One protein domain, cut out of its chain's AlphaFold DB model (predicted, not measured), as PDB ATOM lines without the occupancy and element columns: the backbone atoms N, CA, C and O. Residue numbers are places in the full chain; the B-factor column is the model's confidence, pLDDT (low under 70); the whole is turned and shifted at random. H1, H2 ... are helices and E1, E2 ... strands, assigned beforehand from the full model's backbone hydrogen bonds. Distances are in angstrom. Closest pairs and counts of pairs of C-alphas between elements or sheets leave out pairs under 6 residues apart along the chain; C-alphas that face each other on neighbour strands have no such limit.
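What this domain is: This is residues 9 to 150 of the 185 residues of an uncharacterized protein of Candidatus Accumulibacter sp (UniProt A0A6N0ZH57). A small twisted sheet of four strands lies between two helices, the long H6 over one face and the shorter H5 over the other, towards one end of the longest axis; the loops of residues 96 to 133 reach to the other end of it. H1 and H2 make a corner beside the sheet, with H1 packed on residues 138 to 142 of H6, while the short H3 and H4 only graze the sheet. The printed part has 142 residues, with six named helices and four named strands in the order E1 H1 H2 E2 H3 E3 H4 H5 E4 H6; the sheet runs E1, E2, E4, E3 and is mixed. The class is mixed, helices and strands, though under half of the residues, 61 of 142, are in named elements. The whole is compact, with a radius of gyration of the C-alphas of 15.4 A and spans of 50 by 38 by 21 A.

Where its parts are: The sheet holds E1, residues 9 to 12, 10.4 A from first to last C-alpha; E2, residues 36 to 40, 13.7 A; E4, residues 91 to 95, 12.9 A; and E3, residues 52 to 55, 10.3 A. E1 begins with C-alpha 9 at (-2.872, -28.455, 3.430). The longest helix is H6, residues 134 to 148, 20.5 A, from C-alpha 134 at (14.089, -43.524, -1.468) to C-alpha 148 at (3.750, -30.780, -13.786). H5 is residues 83 to 90, 11.0 A, and H2 residues 24 to 30, 9.8 A. The short helices are H1, residues 14 to 17, H3, residues 43 to 46, and H4, residues 76 to 80.

How they stand to each other: In the sheet E1 and E3 are edge strands, and E2 and E4 are inner ones. E1 and E2 are antiparallel at 145 degrees, with N 9 and O 39 within hydrogen-bond range at 2.8 A. E2 and E4 are antiparallel at 164 degrees, with N 95 and O 38 at 2.7 A. E4 and E3 are parallel at 20 degrees, with N 54 and O 92 at 2.8 A. The sheet is only just strongly twisted, its C-alphas lying up to 4.4 A off the best plane. There are three layers, helices on both faces of a sheet: H6 and H5 are on opposite faces. H5 has a height over the sheet of 7.0 A and is over E4, along it at 4 degrees on the local plane; its closest C-alphas to E4 are those of Ala 87 and Val 93, 6.8 A. H6 has a height over the sheet of 9.6 A and is over E4 and, only just, E3, with 3 of its C-alphas falling on E3. H6 runs along the strands, but only just, at 28 degrees to E4 on the local plane. E3, H4 with H5, and E4 make a strand-helix-strand unit, two parallel neighbour strands with helices between, its crossover right-handed. H3 and H4 only graze the sheet. H3 and H5 only just touch, with 3 pairs of C-alphas within 8 A, closest Lys 43 and Gln 88 at 7.8 A. H1 touches H6, which meets it with residues 138 to 142 alone; the C-alphas of Val 16 and Gln 141 are closest, 5.9 A. H1 also touches H2, closest C-alphas Phe 17 and Pro 24 at 4.9 A, and neither is on the sheet. Every O i to N i+4 pair is within hydrogen-bond range in H2, H4 and H6, and 2 of 4 are in H5; H1 and H3 are too short for such a pair.

The domain as a whole: The C-alphas of Asp 47 and Ala 106 are the two farthest apart, 50.8 A. The printed part has no cut. The links E3 to H4, 20 residues, and E4 to H6, 38 residues, are long. Short antiparallel pairings lie in them: residues 68 to 69 with 72 to 73, and 101 to 102 with 110 to 111. The mean pLDDT of the printed part is 88.8; residues 122 to 125 and 148 to 150, of which 148 belongs to H6, are under 70.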
ATOM      1  N   LYS A   9      -2.081 -27.290   3.854       91.62
ATOM      2  CA  LYS A   9      -2.872 -28.455   3.430       91.62
ATOM      3  C   LYS A   9      -2.072 -29.744   3.601       91.62
ATOM      4  O   LYS A   9      -0.909 -29.795   3.217       91.62
ATOM      5  N   ALA A  10      -2.696 -30.790   4.137       92.38
ATOM      6  CA  ALA A  10      -2.098 -32.123   4.191       92.38
ATOM      7  C   ALA A  10      -2.260 -32.862   2.850       92.38
ATOM      8  O   ALA A  10      -3.256 -32.675   2.150       92.38
ATOM      9  N   PHE A  11      -1.309 -33.730   2.507       93.25
ATOM     10  CA  PHE A  11      -1.407 -34.654   1.375       93.25
ATOM     11  C   PHE A  11      -0.811 -36.025   1.719       93.25
ATOM     12  O   PHE A  11       0.062 -36.142   2.577       93.25
ATOM     13  N   ASP A  12      -1.271 -37.076   1.035       93.50
ATOM     14  CA  ASP A  12      -0.797 -38.447   1.258       93.50
ATOM     15  C   ASP A  12       0.508 -38.718   0.488       93.50
ATOM     16  O   ASP A  12       0.517 -38.820  -0.747       93.50
ATOM     17  N   GLN A  13       1.618 -38.870   1.214       94.06
ATOM     18  CA  GLN A  13       2.937 -39.160   0.650       94.06
ATOM     19  C   GLN A  13       3.019 -40.580   0.071       94.06
ATOM     20  O   GLN A  13       3.833 -40.809  -0.818       94.06
ATOM     21  N   ARG A  14       2.149 -41.532   0.453       93.50
ATOM     22  CA  ARG A  14       2.133 -42.873  -0.179       93.50
ATOM     23  C   ARG A  14       1.895 -42.776  -1.676       93.50
ATOM     24  O   ARG A  14       2.471 -43.537  -2.447       93.50
ATOM     25  N   SER A  15       1.100 -41.788  -2.087       91.56
ATOM     26  CA  SER A  15       0.802 -41.573  -3.493       91.56
ATOM     27  C   SER A  15       2.065 -41.323  -4.318       91.56
ATOM     28  O   SER A  15       2.089 -41.738  -5.473       91.56
ATOM     29  N   VAL A  16       3.110 -40.675  -3.775       92.25
ATOM     30  CA  VAL A  16       4.359 -40.436  -4.523       92.25
ATOM     31  C   VAL A  16       5.192 -41.700  -4.682       92.25
ATOM     32  O   VAL A  16       5.764 -41.897  -5.749       92.25
ATOM     33  N   PHE A  17       5.178 -42.593  -3.691       92.12
ATOM     34  CA  PHE A  17       5.842 -43.896  -3.775       92.12
ATOM     35  C   PHE A  17       5.214 -44.795  -4.840       92.12
ATOM     36  O   PHE A  17       5.935 -45.493  -5.545       92.12
ATOM     37  N   SER A  18       3.899 -44.690  -5.066       91.50
ATOM     38  CA  SER A  18       3.207 -45.409  -6.150       91.50
ATOM     39  C   SER A  18       3.673 -45.026  -7.560       91.50
ATOM     40  O   SER A  18       3.224 -45.625  -8.528       91.50
ATOM     41  N   LYS A  19       4.525 -44.001  -7.719       91.56
ATOM     42  CA  LYS A  19       5.112 -43.642  -9.023       91.56
ATOM     43  C   LYS A  19       6.367 -44.431  -9.361       91.56
ATOM     44  O   LYS A  19       6.803 -44.368 -10.503       91.56
ATOM     45  N   PHE A  20       6.962 -45.113  -8.388       89.00
ATOM     46  CA  PHE A  20       8.231 -45.806  -8.579       89.00
ATOM     47  C   PHE A  20       8.351 -47.120  -7.794       89.00
ATOM     48  O   PHE A  20       9.450 -47.650  -7.655       89.00
ATOM     49  N   SER A  21       7.242 -47.624  -7.250       90.94
ATOM     50  CA  SER A  21       7.184 -48.880  -6.511       90.94
ATOM     51  C   SER A  21       5.786 -49.489  -6.576       90.94
ATOM     52  O   SER A  21       4.792 -48.791  -6.360       90.94
ATOM     53  N   ASP A  22       5.734 -50.806  -6.774       93.44
ATOM     54  CA  ASP A  22       4.510 -51.614  -6.720       93.44
ATOM     55  C   ASP A  22       4.080 -51.957  -5.280       93.44
ATOM     56  O   ASP A  22       2.963 -52.410  -5.039       93.44
ATOM     57  N   ILE A  23       4.941 -51.683  -4.291       93.12
ATOM     58  CA  ILE A  23       4.696 -51.889  -2.851       93.12
ATOM     59  C   ILE A  23       4.837 -50.568  -2.068       93.12
ATOM     60  O   ILE A  23       5.607 -50.470  -1.106       93.12
ATOM     61  N   PRO A  24       4.072 -49.518  -2.428       92.88
ATOM     62  CA  PRO A  24       4.307 -48.147  -1.972       92.88
ATOM     63  C   PRO A  24       4.187 -47.972  -0.456       92.88
ATOM     64  O   PRO A  24       4.866 -47.129   0.125       92.88
ATOM     65  N   TYR A  25       3.335 -48.768   0.199       92.62
ATOM     66  CA  TYR A  25       3.218 -48.749   1.655       92.62
ATOM     67  C   TYR A  25       4.508 -49.234   2.322       92.62
ATOM     68  O   TYR A  25       5.038 -48.540   3.184       92.62
ATOM     69  N   SER A  26       5.041 -50.384   1.896       92.00
ATOM     70  CA  SER A  26       6.284 -50.931   2.450       92.00
ATOM     71  C   SER A  26       7.468 -50.002   2.175       92.00
ATOM     72  O   SER A  26       8.217 -49.682   3.094       92.00
ATOM     73  N   GLU A  27       7.582 -49.459   0.961       91.94
ATOM     74  CA  GLU A  27       8.677 -48.547   0.612       91.94
ATOM     75  C   GLU A  27       8.650 -47.230   1.394       91.94
ATOM     76  O   GLU A  27       9.698 -46.755   1.835       91.94
ATOM     77  N   LEU A  28       7.463 -46.670   1.643       94.06
ATOM     78  CA  LEU A  28       7.302 -45.505   2.511       94.06
ATOM     79  C   LEU A  28       7.725 -45.811   3.957       94.06
ATOM     80  O   LEU A  28       8.405 -44.999   4.592       94.06
ATOM     81  N   GLN A  29       7.364 -46.990   4.472       92.19
ATOM     82  CA  GLN A  29       7.770 -47.427   5.807       92.19
ATOM     83  C   GLN A  29       9.291 -47.604   5.889       92.19
ATOM     84  O   GLN A  29       9.888 -47.039   6.806       92.19
ATOM     85  N   ASN A  30       9.896 -48.284   4.907       90.50
ATOM     86  CA  ASN A  30      11.340 -48.526   4.789       90.50
ATOM     87  C   ASN A  30      12.145 -47.228   4.653       90.50
ATOM     88  O   ASN A  30      13.270 -47.147   5.131       90.50
ATOM     89  N   ALA A  31      11.568 -46.198   4.031       92.38
ATOM     90  CA  ALA A  31      12.171 -44.875   3.921       92.38
ATOM     91  C   ALA A  31      11.987 -44.005   5.180       92.38
ATOM     92  O   ALA A  31      12.352 -42.830   5.158       92.38
ATOM     93  N   SER A  32      11.379 -44.518   6.259       93.38
ATOM     94  CA  SER A  32      10.973 -43.729   7.435       93.38
ATOM     95  C   SER A  32      10.106 -42.503   7.095       93.38
ATOM     96  O   SER A  32      10.024 -41.552   7.868       93.38
ATOM     97  N   MET A  33       9.446 -42.503   5.936       94.38
ATOM     98  CA  MET A  33       8.618 -41.393   5.466       94.38
ATOM     99  C   MET A  33       7.241 -41.449   6.127       94.38
ATOM    100  O   MET A  33       6.686 -42.528   6.338       94.38
ATOM    101  N   ALA A  34       6.676 -40.298   6.477       94.50
ATOM    102  CA  ALA A  34       5.355 -40.253   7.088       94.50
ATOM    103  C   ALA A  34       4.241 -40.524   6.076       94.50
ATOM    104  O   ALA A  34       4.427 -40.337   4.879       94.50
ATOM    105  N   ARG A  35       3.048 -40.930   6.524       93.38
ATOM    106  CA  ARG A  35       1.897 -41.001   5.604       93.38
ATOM    107  C   ARG A  35       1.511 -39.613   5.088       93.38
ATOM    108  O   ARG A  35       1.213 -39.472   3.909       93.38
ATOM    109  N   GLU A  36       1.508 -38.610   5.956       92.69
ATOM    110  CA  GLU A  36       1.069 -37.254   5.625       92.69
ATOM    111  C   GLU A  36       2.263 -36.322   5.445       92.69
ATOM    112  O   GLU A  36       3.172 -36.318   6.267       92.69
ATOM    113  N   GLY A  37       2.238 -35.544   4.367       94.44
ATOM    114  CA  GLY A  37       3.098 -34.391   4.128       94.44
ATOM    115  C   GLY A  37       2.247 -33.128   4.084       94.44
ATOM    116  O   GLY A  37       1.016 -33.206   4.063       94.44
ATOM    117  N   TYR A  38       2.883 -31.960   4.052       94.62
ATOM    118  CA  TYR A  38       2.162 -30.690   4.090       94.62
ATOM    119  C   TYR A  38       2.574 -29.755   2.959       94.62
ATOM    120  O   TYR A  38       3.710 -29.781   2.500       94.62
ATOM    121  N   VAL A  39       1.656 -28.914   2.496       94.81
ATOM    122  CA  VAL A  39       1.915 -27.927   1.449       94.81
ATOM    123  C   VAL A  39       1.194 -26.623   1.759       94.81
ATOM    124  O   VAL A  39       0.029 -26.608   2.155       94.81
ATOM    125  N   PHE A  40       1.894 -25.521   1.560       93.88
ATOM    126  CA  PHE A  40       1.356 -24.177   1.572       93.88
ATOM    127  C   PHE A  40       1.299 -23.662   0.136       93.88
ATOM    128  O   PHE A  40       2.317 -23.624  -0.557       93.88
ATOM    129  N   ILE A  41       0.104 -23.285  -0.314       91.50
ATOM    130  CA  ILE A  41      -0.117 -22.738  -1.653       91.50
ATOM    131  C   ILE A  41      -0.749 -21.355  -1.477       91.50
ATOM    132  O   ILE A  41      -1.917 -21.290  -1.077       91.50
ATOM    133  N   PRO A  42      -0.018 -20.265  -1.768       89.88
ATOM    134  CA  PRO A  42      -0.580 -18.922  -1.742       89.88
ATOM    135  C   PRO A  42      -1.803 -18.804  -2.652       89.88
ATOM    136  O   PRO A  42      -1.837 -19.383  -3.742       89.88
ATOM    137  N   LYS A  43      -2.777 -17.979  -2.251       88.00
ATOM    138  CA  LYS A  43      -3.974 -17.713  -3.064       88.00
ATOM    139  C   LYS A  43      -3.624 -17.219  -4.474       88.00
ATOM    140  O   LYS A  43      -4.247 -17.616  -5.449       88.00
ATOM    141  N   SER A  44      -2.577 -16.413  -4.601       87.62
ATOM    142  CA  SER A  44      -2.073 -15.956  -5.895       87.62
ATOM    143  C   SER A  44      -1.679 -17.089  -6.845       87.62
ATOM    144  O   SER A  44      -1.921 -16.980  -8.046       87.62
ATOM    145  N   CYS A  45      -1.096 -18.171  -6.326       88.12
ATOM    146  CA  CYS A  45      -0.740 -19.345  -7.116       88.12
ATOM    147  C   CYS A  45      -1.988 -20.121  -7.545       88.12
ATOM    148  O   CYS A  45      -2.051 -20.605  -8.671       88.12
ATOM    149  N   THR A  46      -3.008 -20.207  -6.680       85.44
ATOM    150  CA  THR A  46      -4.293 -20.821  -7.059       85.44
ATOM    151  C   THR A  46      -5.091 -19.970  -8.043       85.44
ATOM    152  O   THR A  46      -5.854 -20.520  -8.827       85.44
ATOM    153  N   ASP A  47      -4.882 -18.652  -8.040       87.94
ATOM    154  CA  ASP A  47      -5.529 -17.700  -8.948       87.94
ATOM    155  C   ASP A  47      -4.794 -17.595 -10.311       87.94
ATOM    156  O   ASP A  47      -5.132 -16.750 -11.138       87.94
ATOM    157  N   GLY A  48      -3.794 -18.452 -10.572       82.44
ATOM    158  CA  GLY A  48      -3.155 -18.607 -11.887       82.44
ATOM    159  C   GLY A  48      -1.804 -17.908 -12.062       82.44
ATOM    160  O   GLY A  48      -1.231 -17.947 -13.153       82.44
ATOM    161  N   ARG A  49      -1.245 -17.289 -11.013       86.88
ATOM    162  CA  ARG A  49       0.127 -16.760 -11.074       86.88
ATOM    163  C   ARG A  49       1.132 -17.907 -11.188       86.88
ATOM    164  O   ARG A  49       1.029 -18.907 -10.480       86.88
ATOM    165  N   LYS A  50       2.166 -17.720 -12.010       87.44
ATOM    166  CA  LYS A  50       3.351 -18.587 -11.983       87.44
ATOM    167  C   LYS A  50       4.066 -18.426 -10.641       87.44
ATOM    168  O   LYS A  50       4.482 -17.322 -10.305       87.44
ATOM    169  N   CYS A  51       4.222 -19.519  -9.907       88.44
ATOM    170  CA  CYS A  51       4.889 -19.533  -8.609       88.44
ATOM    171  C   CYS A  51       6.127 -20.418  -8.647       88.44
ATOM    172  O   CYS A  51       6.162 -21.416  -9.372       88.44
ATOM    173  N   ARG A  52       7.139 -20.061  -7.856       91.44
ATOM    174  CA  ARG A  52       8.295 -20.936  -7.641       91.44
ATOM    175  C   ARG A  52       7.950 -21.937  -6.545       91.44
ATOM    176  O   ARG A  52       6.979 -21.766  -5.811       91.44
ATOM    177  N   LEU A  53       8.738 -22.998  -6.456       93.81
ATOM    178  CA  LEU A  53       8.562 -24.043  -5.460       93.81
ATOM    179  C   LEU A  53       9.762 -24.065  -4.516       93.81
ATOM    180  O   LEU A  53      10.904 -24.150  -4.966       93.81
ATOM    181  N   HIS A  54       9.486 -24.058  -3.217       95.75
ATOM    182  CA  HIS A  54      10.455 -24.294  -2.159       95.75
ATOM    183  C   HIS A  54      10.127 -25.601  -1.424       95.75
ATOM    184  O   HIS A  54       8.968 -25.874  -1.109       95.75
ATOM    185  N   VAL A  55      11.149 -26.408  -1.141       97.19
ATOM    186  CA  VAL A  55      11.033 -27.613  -0.308       97.19
ATOM    187  C   VAL A  55      11.681 -27.310   1.038       97.19
ATOM    188  O   VAL A  55      12.883 -27.059   1.089       97.19
ATOM    189  N   ALA A  56      10.901 -27.341   2.115       97.12
ATOM    190  CA  ALA A  56      11.386 -27.074   3.463       97.12
ATOM    191  C   ALA A  56      11.455 -28.375   4.275       97.12
ATOM    192  O   ALA A  56      10.437 -29.009   4.561       97.12
ATOM    193  N   PHE A  57      12.672 -28.758   4.657       97.38
ATOM    194  CA  PHE A  57      12.950 -29.963   5.431       97.38
ATOM    195  C   PHE A  57      13.002 -29.643   6.924       97.38
ATOM    196  O   PHE A  57      13.757 -28.776   7.356       97.38
ATOM    197  N   HIS A  58      12.212 -30.363   7.715       96.69
ATOM    198  CA  HIS A  58      12.271 -30.287   9.173       96.69
ATOM    199  C   HIS A  58      13.474 -31.073   9.726       96.69
ATOM    200  O   HIS A  58      13.988 -31.979   9.065       96.69
ATOM    201  N   GLY A  59      13.894 -30.778  10.960       95.19
ATOM    202  CA  GLY A  59      14.917 -31.548  11.674       95.19
ATOM    203  C   GLY A  59      14.382 -32.824  12.337       95.19
ATOM    204  O   GLY A  59      13.190 -33.131  12.297       95.19
ATOM    205  N   CYS A  60      15.263 -33.575  12.997       94.50
ATOM    206  CA  CYS A  60      14.855 -34.698  13.845       94.50
ATOM    207  C   CYS A  60      13.852 -34.240  14.918       94.50
ATOM    208  O   CYS A  60      13.946 -33.119  15.415       94.50
ATOM    209  N   LEU A  61      12.896 -35.099  15.278       93.25
ATOM    210  CA  LEU A  61      11.797 -34.825  16.216       93.25
ATOM    211  C   LEU A  61      10.840 -33.690  15.803       93.25
ATOM    212  O   LEU A  61       9.912 -33.382  16.541       93.25
ATOM    213  N   GLN A  62      11.012 -33.101  14.618       93.69
ATOM    214  CA  GLN A  62      10.166 -32.019  14.096       93.69
ATOM    215  C   GLN A  62       9.247 -32.485  12.956       93.69
ATOM    216  O   GLN A  62       8.717 -31.673  12.203       93.69
ATOM    217  N   GLY A  63       9.085 -33.802  12.803       88.38
ATOM    218  CA  GLY A  63       8.243 -34.415  11.780       88.38
ATOM    219  C   GLY A  63       7.055 -35.166  12.364       88.38
ATOM    220  O   GLY A  63       7.127 -35.702  13.476       88.38
ATOM    221  N   GLY A  64       5.972 -35.253  11.592       80.19
ATOM    222  CA  GLY A  64       4.827 -36.120  11.867       80.19
ATOM    223  C   GLY A  64       4.343 -36.042  13.317       80.19
ATOM    224  O   GLY A  64       4.067 -34.969  13.842       80.19
ATOM    225  N   LEU A  65       4.260 -37.199  13.979       80.69
ATOM    226  CA  LEU A  65       3.776 -37.285  15.357       80.69
ATOM    227  C   LEU A  65       4.761 -36.747  16.396       80.69
ATOM    228  O   LEU A  65       4.330 -36.534  17.520       80.69
ATOM    229  N   THR A  66       6.048 -36.572  16.081       85.88
ATOM    230  CA  THR A  66       7.048 -36.080  17.051       85.88
ATOM    231  C   THR A  66       7.071 -34.571  17.201       85.88
ATOM    232  O   THR A  66       7.516 -34.081  18.235       85.88
ATOM    233  N   ASP A  67       6.516 -33.854  16.227       87.81
ATOM    234  CA  ASP A  67       6.408 -32.406  16.263       87.81
ATOM    235  C   ASP A  67       5.302 -31.979  17.246       87.81
ATOM    236  O   ASP A  67       4.116 -31.961  16.908       87.81
ATOM    237  N   ARG A  68       5.667 -31.753  18.514       84.44
ATOM    238  CA  ARG A  68       4.724 -31.546  19.627       84.44
ATOM    239  C   ARG A  68       5.087 -30.321  20.460       84.44
ATOM    240  O   ARG A  68       6.245 -30.099  20.800       84.44
ATOM    241  N   ARG A  69       4.062 -29.581  20.877       81.25
ATOM    242  CA  ARG A  69       4.114 -28.496  21.866       81.25
ATOM    243  C   ARG A  69       2.888 -28.610  22.778       81.25
ATOM    244  O   ARG A  69       1.921 -29.278  22.432       81.25
ATOM    245  N   SER A  70       2.902 -27.993  23.958       80.88
ATOM    246  CA  SER A  70       1.729 -28.017  24.848       80.88
ATOM    247  C   SER A  70       0.461 -27.570  24.102       80.88
ATOM    248  O   SER A  70       0.431 -26.473  23.543       80.88
ATOM    249  N   GLY A  71      -0.547 -28.447  24.040       76.25
ATOM    250  CA  GLY A  71      -1.817 -28.207  23.345       76.25
ATOM    251  C   GLY A  71      -1.785 -28.297  21.811       76.25
ATOM    252  O   GLY A  71      -2.824 -28.096  21.188       76.25
ATOM    253  N   GLN A  72      -0.643 -28.601  21.184       74.81
ATOM    254  CA  GLN A  72      -0.512 -28.696  19.726       74.81
ATOM    255  C   GLN A  72       0.368 -29.885  19.325       74.81
ATOM    256  O   GLN A  72       1.430 -30.126  19.893       74.81
ATOM    257  N   SER A  73      -0.035 -30.625  18.302       75.06
ATOM    258  CA  SER A  73       0.784 -31.719  17.779       75.06
ATOM    259  C   SER A  73       0.594 -31.872  16.283       75.06
ATOM    260  O   SER A  73      -0.485 -31.584  15.765       75.06
ATOM    261  N   GLY A  74       1.650 -32.333  15.619       76.56
ATOM    262  CA  GLY A  74       1.734 -32.388  14.171       76.56
ATOM    263  C   GLY A  74       2.002 -31.011  13.567       76.56
ATOM    264  O   GLY A  74       1.533 -29.997  14.075       76.56
ATOM    265  N   ASN A  75       2.763 -31.005  12.472       84.62
ATOM    266  CA  ASN A  75       2.926 -29.913  11.504       84.62
ATOM    267  C   ASN A  75       3.265 -28.504  12.023       84.62
ATOM    268  O   ASN A  75       3.089 -27.527  11.291       84.62
ATOM    269  N   LEU A  76       3.803 -28.380  13.235       91.25
ATOM    270  CA  LEU A  76       4.265 -27.121  13.813       91.25
ATOM    271  C   LEU A  76       5.404 -26.530  12.986       91.25
ATOM    272  O   LEU A  76       5.402 -25.325  12.754       91.25
ATOM    273  N   PHE A  77       6.323 -27.349  12.471       92.94
ATOM    274  CA  PHE A  77       7.360 -26.883  11.550       92.94
ATOM    275  C   PHE A  77       6.739 -26.232  10.308       92.94
ATOM    276  O   PHE A  77       7.033 -25.079   9.992       92.94
ATOM    277  N   ALA A  78       5.802 -26.928   9.658       92.94
ATOM    278  CA  ALA A  78       5.124 -26.423   8.467       92.94
ATOM    279  C   ALA A  78       4.317 -25.144   8.742       92.94
ATOM    280  O   ALA A  78       4.174 -24.305   7.857       92.94
ATOM    281  N   LYS A  79       3.795 -24.968   9.961       90.12
ATOM    282  CA  LYS A  79       3.030 -23.780  10.370       90.12
ATOM    283  C   LYS A  79       3.916 -22.602  10.779       90.12
ATOM    284  O   LYS A  79       3.626 -21.460  10.420       90.12
ATOM    285  N   PHE A  80       4.970 -22.864  11.549       89.69
ATOM    286  CA  PHE A  80       5.634 -21.856  12.380       89.69
ATOM    287  C   PHE A  80       7.113 -21.630  12.064       89.69
ATOM    288  O   PHE A  80       7.679 -20.677  12.595       89.69
ATOM    289  N   ALA A  81       7.731 -22.394  11.156       90.75
ATOM    290  CA  ALA A  81       9.124 -22.161  10.751       90.75
ATOM    291  C   ALA A  81       9.338 -20.852   9.955       90.75
ATOM    292  O   ALA A  81      10.461 -20.504   9.612       90.75
ATOM    293  N   GLY A  82       8.269 -20.098   9.669       90.81
ATOM    294  CA  GLY A  82       8.334 -18.754   9.082       90.81
ATOM    295  C   GLY A  82       8.247 -18.712   7.556       90.81
ATOM    296  O   GLY A  82       7.874 -17.672   7.015       90.81
ATOM    297  N   TYR A  83       8.470 -19.839   6.874       92.75
ATOM    298  CA  TYR A  83       8.441 -19.929   5.408       92.75
ATOM    299  C   TYR A  83       7.122 -19.443   4.793       92.75
ATOM    300  O   TYR A  83       7.155 -18.691   3.826       92.75
ATOM    301  N   ASN A  84       5.966 -19.782   5.380       91.88
ATOM    302  CA  ASN A  84       4.649 -19.414   4.828       91.88
ATOM    303  C   ASN A  84       4.458 -17.899   4.656       91.88
ATOM    304  O   ASN A  84       3.870 -17.458   3.675       91.88
ATOM    305  N   LYS A  85       4.982 -17.089   5.586       89.19
ATOM    306  CA  LYS A  85       4.864 -15.621   5.514       89.19
ATOM    307  C   LYS A  85       5.610 -15.061   4.314       89.19
ATOM    308  O   LYS A  85       5.115 -14.167   3.640       89.19
ATOM    309  N   TRP A  86       6.802 -15.589   4.066       87.06
ATOM    310  CA  TRP A  86       7.616 -15.184   2.930       87.06
ATOM    311  C   TRP A  86       7.034 -15.725   1.613       87.06
ATOM    312  O   TRP A  86       6.926 -15.006   0.621       87.06
ATOM    313  N   ALA A  87       6.557 -16.969   1.641       90.44
ATOM    314  CA  ALA A  87       5.942 -17.657   0.518       90.44
ATOM    315  C   ALA A  87       4.650 -16.989   0.028       90.44
ATOM    316  O   ALA A  87       4.391 -16.985  -1.172       90.44
ATOM    317  N   GLN A  88       3.876 -16.357   0.918       86.81
ATOM    318  CA  GLN A  88       2.612 -15.691   0.581       86.81
ATOM    319  C   GLN A  88       2.739 -14.687  -0.581       86.81
ATOM    320  O   GLN A  88       1.793 -14.509  -1.350       86.81
ATOM    321  N   ALA A  89       3.909 -14.065  -0.742       81.25
ATOM    322  CA  ALA A  89       4.169 -13.126  -1.825       81.25
ATOM    323  C   ALA A  89       4.574 -13.798  -3.153       81.25
ATOM    324  O   ALA A  89       4.252 -13.253  -4.212       81.25
ATOM    325  N   ASN A  90       5.240 -14.961  -3.131       71.44
ATOM    326  CA  ASN A  90       6.007 -15.439  -4.293       71.44
ATOM    327  C   ASN A  90       5.908 -16.947  -4.592       71.44
ATOM    328  O   ASN A  90       5.893 -17.327  -5.765       71.44
ATOM    329  N   ASP A  91       5.826 -17.806  -3.572       87.06
ATOM    330  CA  ASP A  91       6.269 -19.198  -3.703       87.06
ATOM    331  C   ASP A  91       5.290 -20.207  -3.079       87.06
ATOM    332  O   ASP A  91       4.627 -19.948  -2.078       87.06
ATOM    333  N   ILE A  92       5.227 -21.403  -3.657       91.19
ATOM    334  CA  ILE A  92       4.632 -22.595  -3.043       91.19
ATOM    335  C   ILE A  92       5.679 -23.211  -2.113       91.19
ATOM    336  O   ILE A  92       6.838 -23.346  -2.507       91.19
ATOM    337  N   VAL A  93       5.279 -23.653  -0.918       95.75
ATOM    338  CA  VAL A  93       6.171 -24.403  -0.015       95.75
ATOM    339  C   VAL A  93       5.625 -25.798   0.211       95.75
ATOM    340  O   VAL A  93       4.491 -25.956   0.658       95.75
ATOM    341  N   VAL A  94       6.434 -26.815  -0.058       96.75
ATOM    342  CA  VAL A  94       6.139 -28.198   0.317       96.75
ATOM    343  C   VAL A  94       7.020 -28.608   1.493       96.75
ATOM    344  O   VAL A  94       8.212 -28.311   1.537       96.75
ATOM    345  N   TYR A  95       6.411 -29.308   2.440       97.00
ATOM    346  CA  TYR A  95       7.010 -29.822   3.661       97.00
ATOM    347  C   TYR A  95       6.873 -31.347   3.664       97.00
ATOM    348  O   TYR A  95       5.925 -31.890   4.252       97.00
ATOM    349  N   PRO A  96       7.784 -32.062   2.984       97.31
ATOM    350  CA  PRO A  96       7.901 -33.502   3.130       97.31
ATOM    351  C   PRO A  96       8.078 -33.870   4.605       97.31
ATOM    352  O   PRO A  96       8.651 -33.105   5.385       97.31
ATOM    353  N   GLN A  97       7.563 -35.024   5.004       96.75
ATOM    354  CA  GLN A  97       7.613 -35.474   6.391       96.75
ATOM    355  C   GLN A  97       8.268 -36.843   6.481       96.75
ATOM    356  O   GLN A  97       7.847 -37.793   5.813       96.75
ATOM    357  N   VAL A  98       9.238 -36.963   7.375       94.62
ATOM    358  CA  VAL A  98       9.696 -38.247   7.909       94.62
ATOM    359  C   VAL A  98       9.113 -38.439   9.307       94.62
ATOM    360  O   VAL A  98       8.667 -37.492   9.956       94.62
ATOM    361  N   GLN A  99       9.041 -39.682   9.765       92.44
ATOM    362  CA  GLN A  99       8.512 -40.007  11.084       92.44
ATOM    363  C   GLN A  99       9.327 -41.106  11.755       92.44
ATOM    364  O   GLN A  99      10.063 -41.856  11.116       92.44
ATOM    365  N   VAL A 100       9.124 -41.223  13.062       92.62
ATOM    366  CA  VAL A 100       9.761 -42.239  13.892       92.62
ATOM    367  C   VAL A 100       9.500 -43.652  13.369       92.62
ATOM    368  O   VAL A 100       8.374 -44.018  12.996       92.62
ATOM    369  N   ARG A 101      10.565 -44.453  13.393       91.56
ATOM    370  CA  ARG A 101      10.556 -45.901  13.194       91.56
ATOM    371  C   ARG A 101      11.346 -46.551  14.321       91.56
ATOM    372  O   ARG A 101      12.542 -46.324  14.451       91.56
ATOM    373  N   ASN A 102      10.667 -47.364  15.119       91.19
ATOM    374  CA  ASN A 102      11.261 -48.074  16.252       91.19
ATOM    375  C   ASN A 102      11.522 -49.543  15.902       91.19
ATOM    376  O   ASN A 102      11.258 -50.425  16.716       91.19
ATOM    377  N   GLY A 103      11.974 -49.811  14.673       88.38
ATOM    378  CA  GLY A 103      12.460 -51.134  14.314       88.38
ATOM    379  C   GLY A 103      13.694 -51.517  15.132       88.38
ATOM    380  O   GLY A 103      14.222 -50.734  15.925       88.38
ATOM    381  N   THR A 104      14.193 -52.723  14.903       87.69
ATOM    382  CA  THR A 104      15.458 -53.210  15.468       87.69
ATOM    383  C   THR A 104      16.455 -53.481  14.347       87.69
ATOM    384  O   THR A 104      16.099 -53.450  13.173       87.69
ATOM    385  N   LEU A 105      17.709 -53.794  14.685       82.31
ATOM    386  CA  LEU A 105      18.675 -54.247  13.675       82.31
ATOM    387  C   LEU A 105      18.215 -55.535  12.966       82.31
ATOM    388  O   LEU A 105      18.528 -55.732  11.799       82.31
ATOM    389  N   ALA A 106      17.438 -56.380  13.653       86.50
ATOM    390  CA  ALA A 106      16.849 -57.591  13.082       86.50
ATOM    391  C   ALA A 106      15.522 -57.336  12.336       86.50
ATOM    392  O   ALA A 106      15.101 -58.168  11.540       86.50
ATOM    393  N   SER A 107      14.855 -56.208  12.598       86.44
ATOM    394  CA  SER A 107      13.582 -55.818  11.978       86.44
ATOM    395  C   SER A 107      13.560 -54.305  11.716       86.44
ATOM    396  O   SER A 107      12.936 -53.544  12.462       86.44
ATOM    397  N   PRO A 108      14.333 -53.833  10.725       86.56
ATOM    398  CA  PRO A 108      14.462 -52.411  10.421       86.56
ATOM    399  C   PRO A 108      13.191 -51.813   9.779       86.56
ATOM    400  O   PRO A 108      12.292 -52.560   9.396       86.56
ATOM    401  N   PRO A 109      13.097 -50.475   9.593       89.19
ATOM    402  CA  PRO A 109      14.112 -49.441   9.856       89.19
ATOM    403  C   PRO A 109      14.174 -48.954  11.309       89.19
ATOM    404  O   PRO A 109      13.168 -48.879  12.014       89.19
ATOM    405  N   VAL A 110      15.379 -48.562  11.730       90.94
ATOM    406  CA  VAL A 110      15.652 -47.951  13.039       90.94
ATOM    407  C   VAL A 110      15.907 -46.456  12.838       90.94
ATOM    408  O   VAL A 110      16.966 -46.046  12.369       90.94
ATOM    409  N   ASN A 111      14.914 -45.641  13.177       92.25
ATOM    410  CA  ASN A 111      14.958 -44.183  13.126       92.25
ATOM    411  C   ASN A 111      14.127 -43.602  14.288       92.25
ATOM    412  O   ASN A 111      13.037 -43.057  14.071       92.25
ATOM    413  N   PRO A 112      14.600 -43.744  15.539       90.88
ATOM    414  CA  PRO A 112      13.820 -43.418  16.735       90.88
ATOM    415  C   PRO A 112      13.517 -41.922  16.869       90.88
ATOM    416  O   PRO A 112      12.597 -41.535  17.583       90.88
ATOM    417  N   GLN A 113      14.273 -41.075  16.166       91.88
ATOM    418  CA  GLN A 113      14.108 -39.624  16.183       91.88
ATOM    419  C   GLN A 113      13.379 -39.078  14.947       91.88
ATOM    420  O   GLN A 113      13.142 -37.875  14.876       91.88
ATOM    421  N   GLY A 114      13.017 -39.923  13.974       92.81
ATOM    422  CA  GLY A 114      12.365 -39.469  12.744       92.81
ATOM    423  C   GLY A 114      13.217 -38.450  11.980       92.81
ATOM    424  O   GLY A 114      12.739 -37.374  11.642       92.81
ATOM    425  N   CYS A 115      14.494 -38.762  11.772       94.12
ATOM    426  CA  CYS A 115      15.428 -37.942  11.006       94.12
ATOM    427  C   CYS A 115      15.365 -38.257   9.504       94.12
ATOM    428  O   CYS A 115      14.970 -39.357   9.103       94.12
ATOM    429  N   TRP A 116      15.820 -37.316   8.676       95.19
ATOM    430  CA  TRP A 116      16.152 -37.591   7.277       95.19
ATOM    431  C   TRP A 116      17.304 -38.594   7.186       95.19
ATOM    432  O   TRP A 116      18.122 -38.723   8.098       95.19
ATOM    433  N   ASP A 117      17.350 -39.339   6.092       93.06
ATOM    434  CA  ASP A 117      18.368 -40.343   5.846       93.06
ATOM    435  C   ASP A 117      19.663 -39.689   5.351       93.06
ATOM    436  O   ASP A 117      19.845 -39.474   4.159       93.06
ATOM    437  N   TRP A 118      20.541 -39.320   6.282       89.19
ATOM    438  CA  TRP A 118      21.861 -38.739   5.988       89.19
ATOM    439  C   TRP A 118      23.028 -39.683   6.320       89.19
ATOM    440  O   TRP A 118      24.183 -39.373   6.031       89.19
ATOM    441  N   TRP A 119      22.726 -40.847   6.889       84.19
ATOM    442  CA  TRP A 119      23.685 -41.828   7.400       84.19
ATOM    443  C   TRP A 119      23.434 -43.233   6.838       84.19
ATOM    444  O   TRP A 119      24.087 -44.184   7.258       84.19
ATOM    445  N   GLY A 120      22.491 -43.363   5.895       81.94
ATOM    446  CA  GLY A 120      22.096 -44.635   5.304       81.94
ATOM    447  C   GLY A 120      21.519 -45.546   6.359       81.94
ATOM    448  O   GLY A 120      22.091 -46.618   6.546       81.94
ATOM    449  N   GLN A 121      20.467 -45.066   7.063       77.38
ATOM    450  CA  GLN A 121      19.704 -45.753   8.126       77.38
ATOM    451  C   GLN A 121      19.890 -47.262   8.021       77.38
ATOM    452  O   GLN A 121      19.811 -47.767   6.913       77.38
ATOM    453  N   TYR A 122      20.013 -47.997   9.129       66.81
ATOM    454  CA  TYR A 122      20.426 -49.417   9.171       66.81
ATOM    455  C   TYR A 122      19.876 -50.403   8.096       66.81
ATOM    456  O   TYR A 122      20.433 -51.485   7.958       66.81
ATOM    457  N   HIS A 123      18.826 -50.062   7.342       69.81
ATOM    458  CA  HIS A 123      18.264 -50.803   6.209       69.81
ATOM    459  C   HIS A 123      18.206 -50.090   4.845       69.81
ATOM    460  O   HIS A 123      17.994 -50.747   3.829       69.81
ATOM    461  N   THR A 124      18.376 -48.769   4.759       67.56
ATOM    462  CA  THR A 124      18.500 -48.093   3.457       67.56
ATOM    463  C   THR A 124      19.899 -48.265   2.856       67.56
ATOM    464  O   THR A 124      20.035 -48.160   1.639       67.56
ATOM    465  N   HIS A 125      20.897 -48.625   3.678       68.88
ATOM    466  CA  HIS A 125      22.255 -49.018   3.279       68.88
ATOM    467  C   HIS A 125      22.908 -48.019   2.304       68.88
ATOM    468  O   HIS A 125      22.904 -46.816   2.539       68.88
ATOM    469  N   THR A 126      23.535 -48.499   1.226       79.12
ATOM    470  CA  THR A 126      24.256 -47.684   0.245       79.12
ATOM    471  C   THR A 126      23.301 -46.989  -0.718       79.12
ATOM    472  O   THR A 126      22.340 -47.584  -1.194       79.12
ATOM    473  N   GLY A 127      23.611 -45.746  -1.087       85.31
ATOM    474  CA  GLY A 127      22.882 -45.024  -2.132       85.31
ATOM    475  C   GLY A 127      21.765 -44.104  -1.635       85.31
ATOM    476  O   GLY A 127      21.163 -43.411  -2.455       85.31
ATOM    477  N   TYR A 128      21.529 -44.017  -0.321       90.00
ATOM    478  CA  TYR A 128      20.572 -43.075   0.284       90.00
ATOM    479  C   TYR A 128      20.802 -41.610  -0.129       90.00
ATOM    480  O   TYR A 128      19.846 -40.854  -0.269       90.00
ATOM    481  N   HIS A 129      22.065 -41.238  -0.356       89.81
ATOM    482  CA  HIS A 129      22.517 -39.904  -0.753       89.81
ATOM    483  C   HIS A 129      22.472 -39.675  -2.274       89.81
ATOM    484  O   HIS A 129      22.720 -38.567  -2.743       89.81
ATOM    485  N   THR A 130      22.200 -40.717  -3.061       92.12
ATOM    486  CA  THR A 130      22.156 -40.629  -4.526       92.12
ATOM    487  C   THR A 130      20.752 -40.282  -5.009       92.12
ATOM    488  O   THR A 130      19.770 -40.421  -4.282       92.12
ATOM    489  N   GLN A 131      20.620 -39.933  -6.288       90.50
ATOM    490  CA  GLN A 131      19.313 -39.735  -6.925       90.50
ATOM    491  C   GLN A 131      18.395 -40.968  -6.849       90.50
ATOM    492  O   GLN A 131      17.180 -40.831  -6.986       90.50
ATOM    493  N   ALA A 132      18.952 -42.162  -6.614       88.56
ATOM    494  CA  ALA A 132      18.193 -43.394  -6.430       88.56
ATOM    495  C   ALA A 132      17.664 -43.586  -4.993       88.56
ATOM    496  O   ALA A 132      16.816 -44.453  -4.769       88.56
ATOM    497  N   GLY A 133      18.118 -42.784  -4.023       91.25
ATOM    498  CA  GLY A 133      17.709 -42.873  -2.624       91.25
ATOM    499  C   GLY A 133      16.202 -42.673  -2.446       91.25
ATOM    500  O   GLY A 133      15.608 -41.780  -3.047       91.25
ATOM    501  N   LYS A 134      15.560 -43.493  -1.602       92.12
ATOM    502  CA  LYS A 134      14.089 -43.524  -1.468       92.12
ATOM    503  C   LYS A 134      13.498 -42.170  -1.071       92.12
ATOM    504  O   LYS A 134      12.513 -41.735  -1.665       92.12
ATOM    505  N   GLN A 135      14.111 -41.484  -0.102       94.88
ATOM    506  CA  GLN A 135      13.666 -40.154   0.331       94.88
ATOM    507  C   GLN A 135      13.892 -39.096  -0.761       94.88
ATOM    508  O   GLN A 135      12.983 -38.318  -1.046       94.88
ATOM    509  N   ILE A 136      15.047 -39.120  -1.435       95.44
ATOM    510  CA  ILE A 136      15.364 -38.203  -2.542       95.44
ATOM    511  C   ILE A 136      14.373 -38.386  -3.700       95.44
ATOM    512  O   ILE A 136      13.774 -37.411  -4.154       95.44
ATOM    513  N   ARG A 137      14.119 -39.632  -4.128       94.75
ATOM    514  CA  ARG A 137      13.116 -39.958  -5.158       94.75
ATOM    515  C   ARG A 137      11.719 -39.508  -4.752       94.75
ATOM    516  O   ARG A 137      11.007 -38.935  -5.572       94.75
ATOM    517  N   ALA A 138      11.316 -39.735  -3.501       96.00
ATOM    518  CA  ALA A 138       9.999 -39.328  -3.021       96.00
ATOM    519  C   ALA A 138       9.810 -37.807  -3.095       96.00
ATOM    520  O   ALA A 138       8.807 -37.346  -3.639       96.00
ATOM    521  N   VAL A 139      10.783 -37.029  -2.610       97.06
ATOM    522  CA  VAL A 139      10.740 -35.559  -2.663       97.06
ATOM    523  C   VAL A 139      10.733 -35.068  -4.104       97.06
ATOM    524  O   VAL A 139       9.899 -34.244  -4.466       97.06
ATOM    525  N   ALA A 140      11.590 -35.623  -4.954       95.69
ATOM    526  CA  ALA A 140      11.599 -35.300  -6.369       95.69
ATOM    527  C   ALA A 140      10.246 -35.529  -7.052       95.69
ATOM    528  O   ALA A 140       9.809 -34.703  -7.848       95.69
ATOM    529  N   GLN A 141       9.555 -36.621  -6.722       95.19
ATOM    530  CA  GLN A 141       8.212 -36.887  -7.236       95.19
ATOM    531  C   GLN A 141       7.169 -35.905  -6.683       95.19
ATOM    532  O   GLN A 141       6.241 -35.542  -7.404       95.19
ATOM    533  N   MET A 142       7.312 -35.430  -5.439       94.69
ATOM    534  CA  MET A 142       6.476 -34.340  -4.912       94.69
ATOM    535  C   MET A 142       6.690 -33.055  -5.713       94.69
ATOM    536  O   MET A 142       5.722 -32.443  -6.165       94.69
ATOM    537  N   THR A 143       7.951 -32.687  -5.946       94.19
ATOM    538  CA  THR A 143       8.336 -31.518  -6.743       94.19
ATOM    539  C   THR A 143       7.804 -31.630  -8.168       94.19
ATOM    540  O   THR A 143       7.125 -30.722  -8.641       94.19
ATOM    541  N   ALA A 144       8.021 -32.770  -8.827       90.38
ATOM    542  CA  ALA A 144       7.549 -33.017 -10.183       90.38
ATOM    543  C   ALA A 144       6.026 -32.895 -10.291       90.38
ATOM    544  O   ALA A 144       5.539 -32.326 -11.255       90.38
ATOM    545  N   ARG A 145       5.254 -33.356  -9.300       88.50
ATOM    546  CA  ARG A 145       3.788 -33.208  -9.312       88.50
ATOM    547  C   ARG A 145       3.324 -31.763  -9.211       88.50
ATOM    548  O   ARG A 145       2.371 -31.393  -9.888       88.50
ATOM    549  N   LEU A 146       3.975 -30.966  -8.371       87.25
ATOM    550  CA  LEU A 146       3.637 -29.552  -8.205       87.25
ATOM    551  C   LEU A 146       4.047 -28.731  -9.435       87.25
ATOM    552  O   LEU A 146       3.332 -27.811  -9.820       87.25
ATOM    553  N   LEU A 147       5.155 -29.107 -10.081       84.88
ATOM    554  CA  LEU A 147       5.640 -28.474 -11.306       84.88
ATOM    555  C   LEU A 147       4.961 -28.998 -12.578       84.88
ATOM    556  O   LEU A 147       4.892 -28.270 -13.553       84.88
ATOM    557  N   ALA A 148       4.413 -30.216 -12.602       66.81
ATOM    558  CA  ALA A 148       3.750 -30.780 -13.786       66.81
ATOM    559  C   ALA A 148       2.420 -30.087 -14.122       66.81
ATOM    560  O   ALA A 148       1.985 -30.136 -15.270       66.81
ATOM    561  N   ASN A 149       1.819 -29.378 -13.159       52.44
ATOM    562  CA  ASN A 149       0.739 -28.422 -13.429       52.44
ATOM    563  C   ASN A 149       1.228 -27.136 -14.130       52.44
ATOM    564  O   ASN A 149       0.414 -26.313 -14.536       52.44
ATOM    565  N   ALA A 150       2.541 -26.976 -14.302       47.06
ATOM    566  CA  ALA A 150       3.197 -25.998 -15.156       47.06
ATOM    567  C   ALA A 150       3.900 -26.742 -16.305       47.06
ATOM    568  O   ALA A 150       5.111 -26.890 -16.316       47.06
TER     569      ALA A 150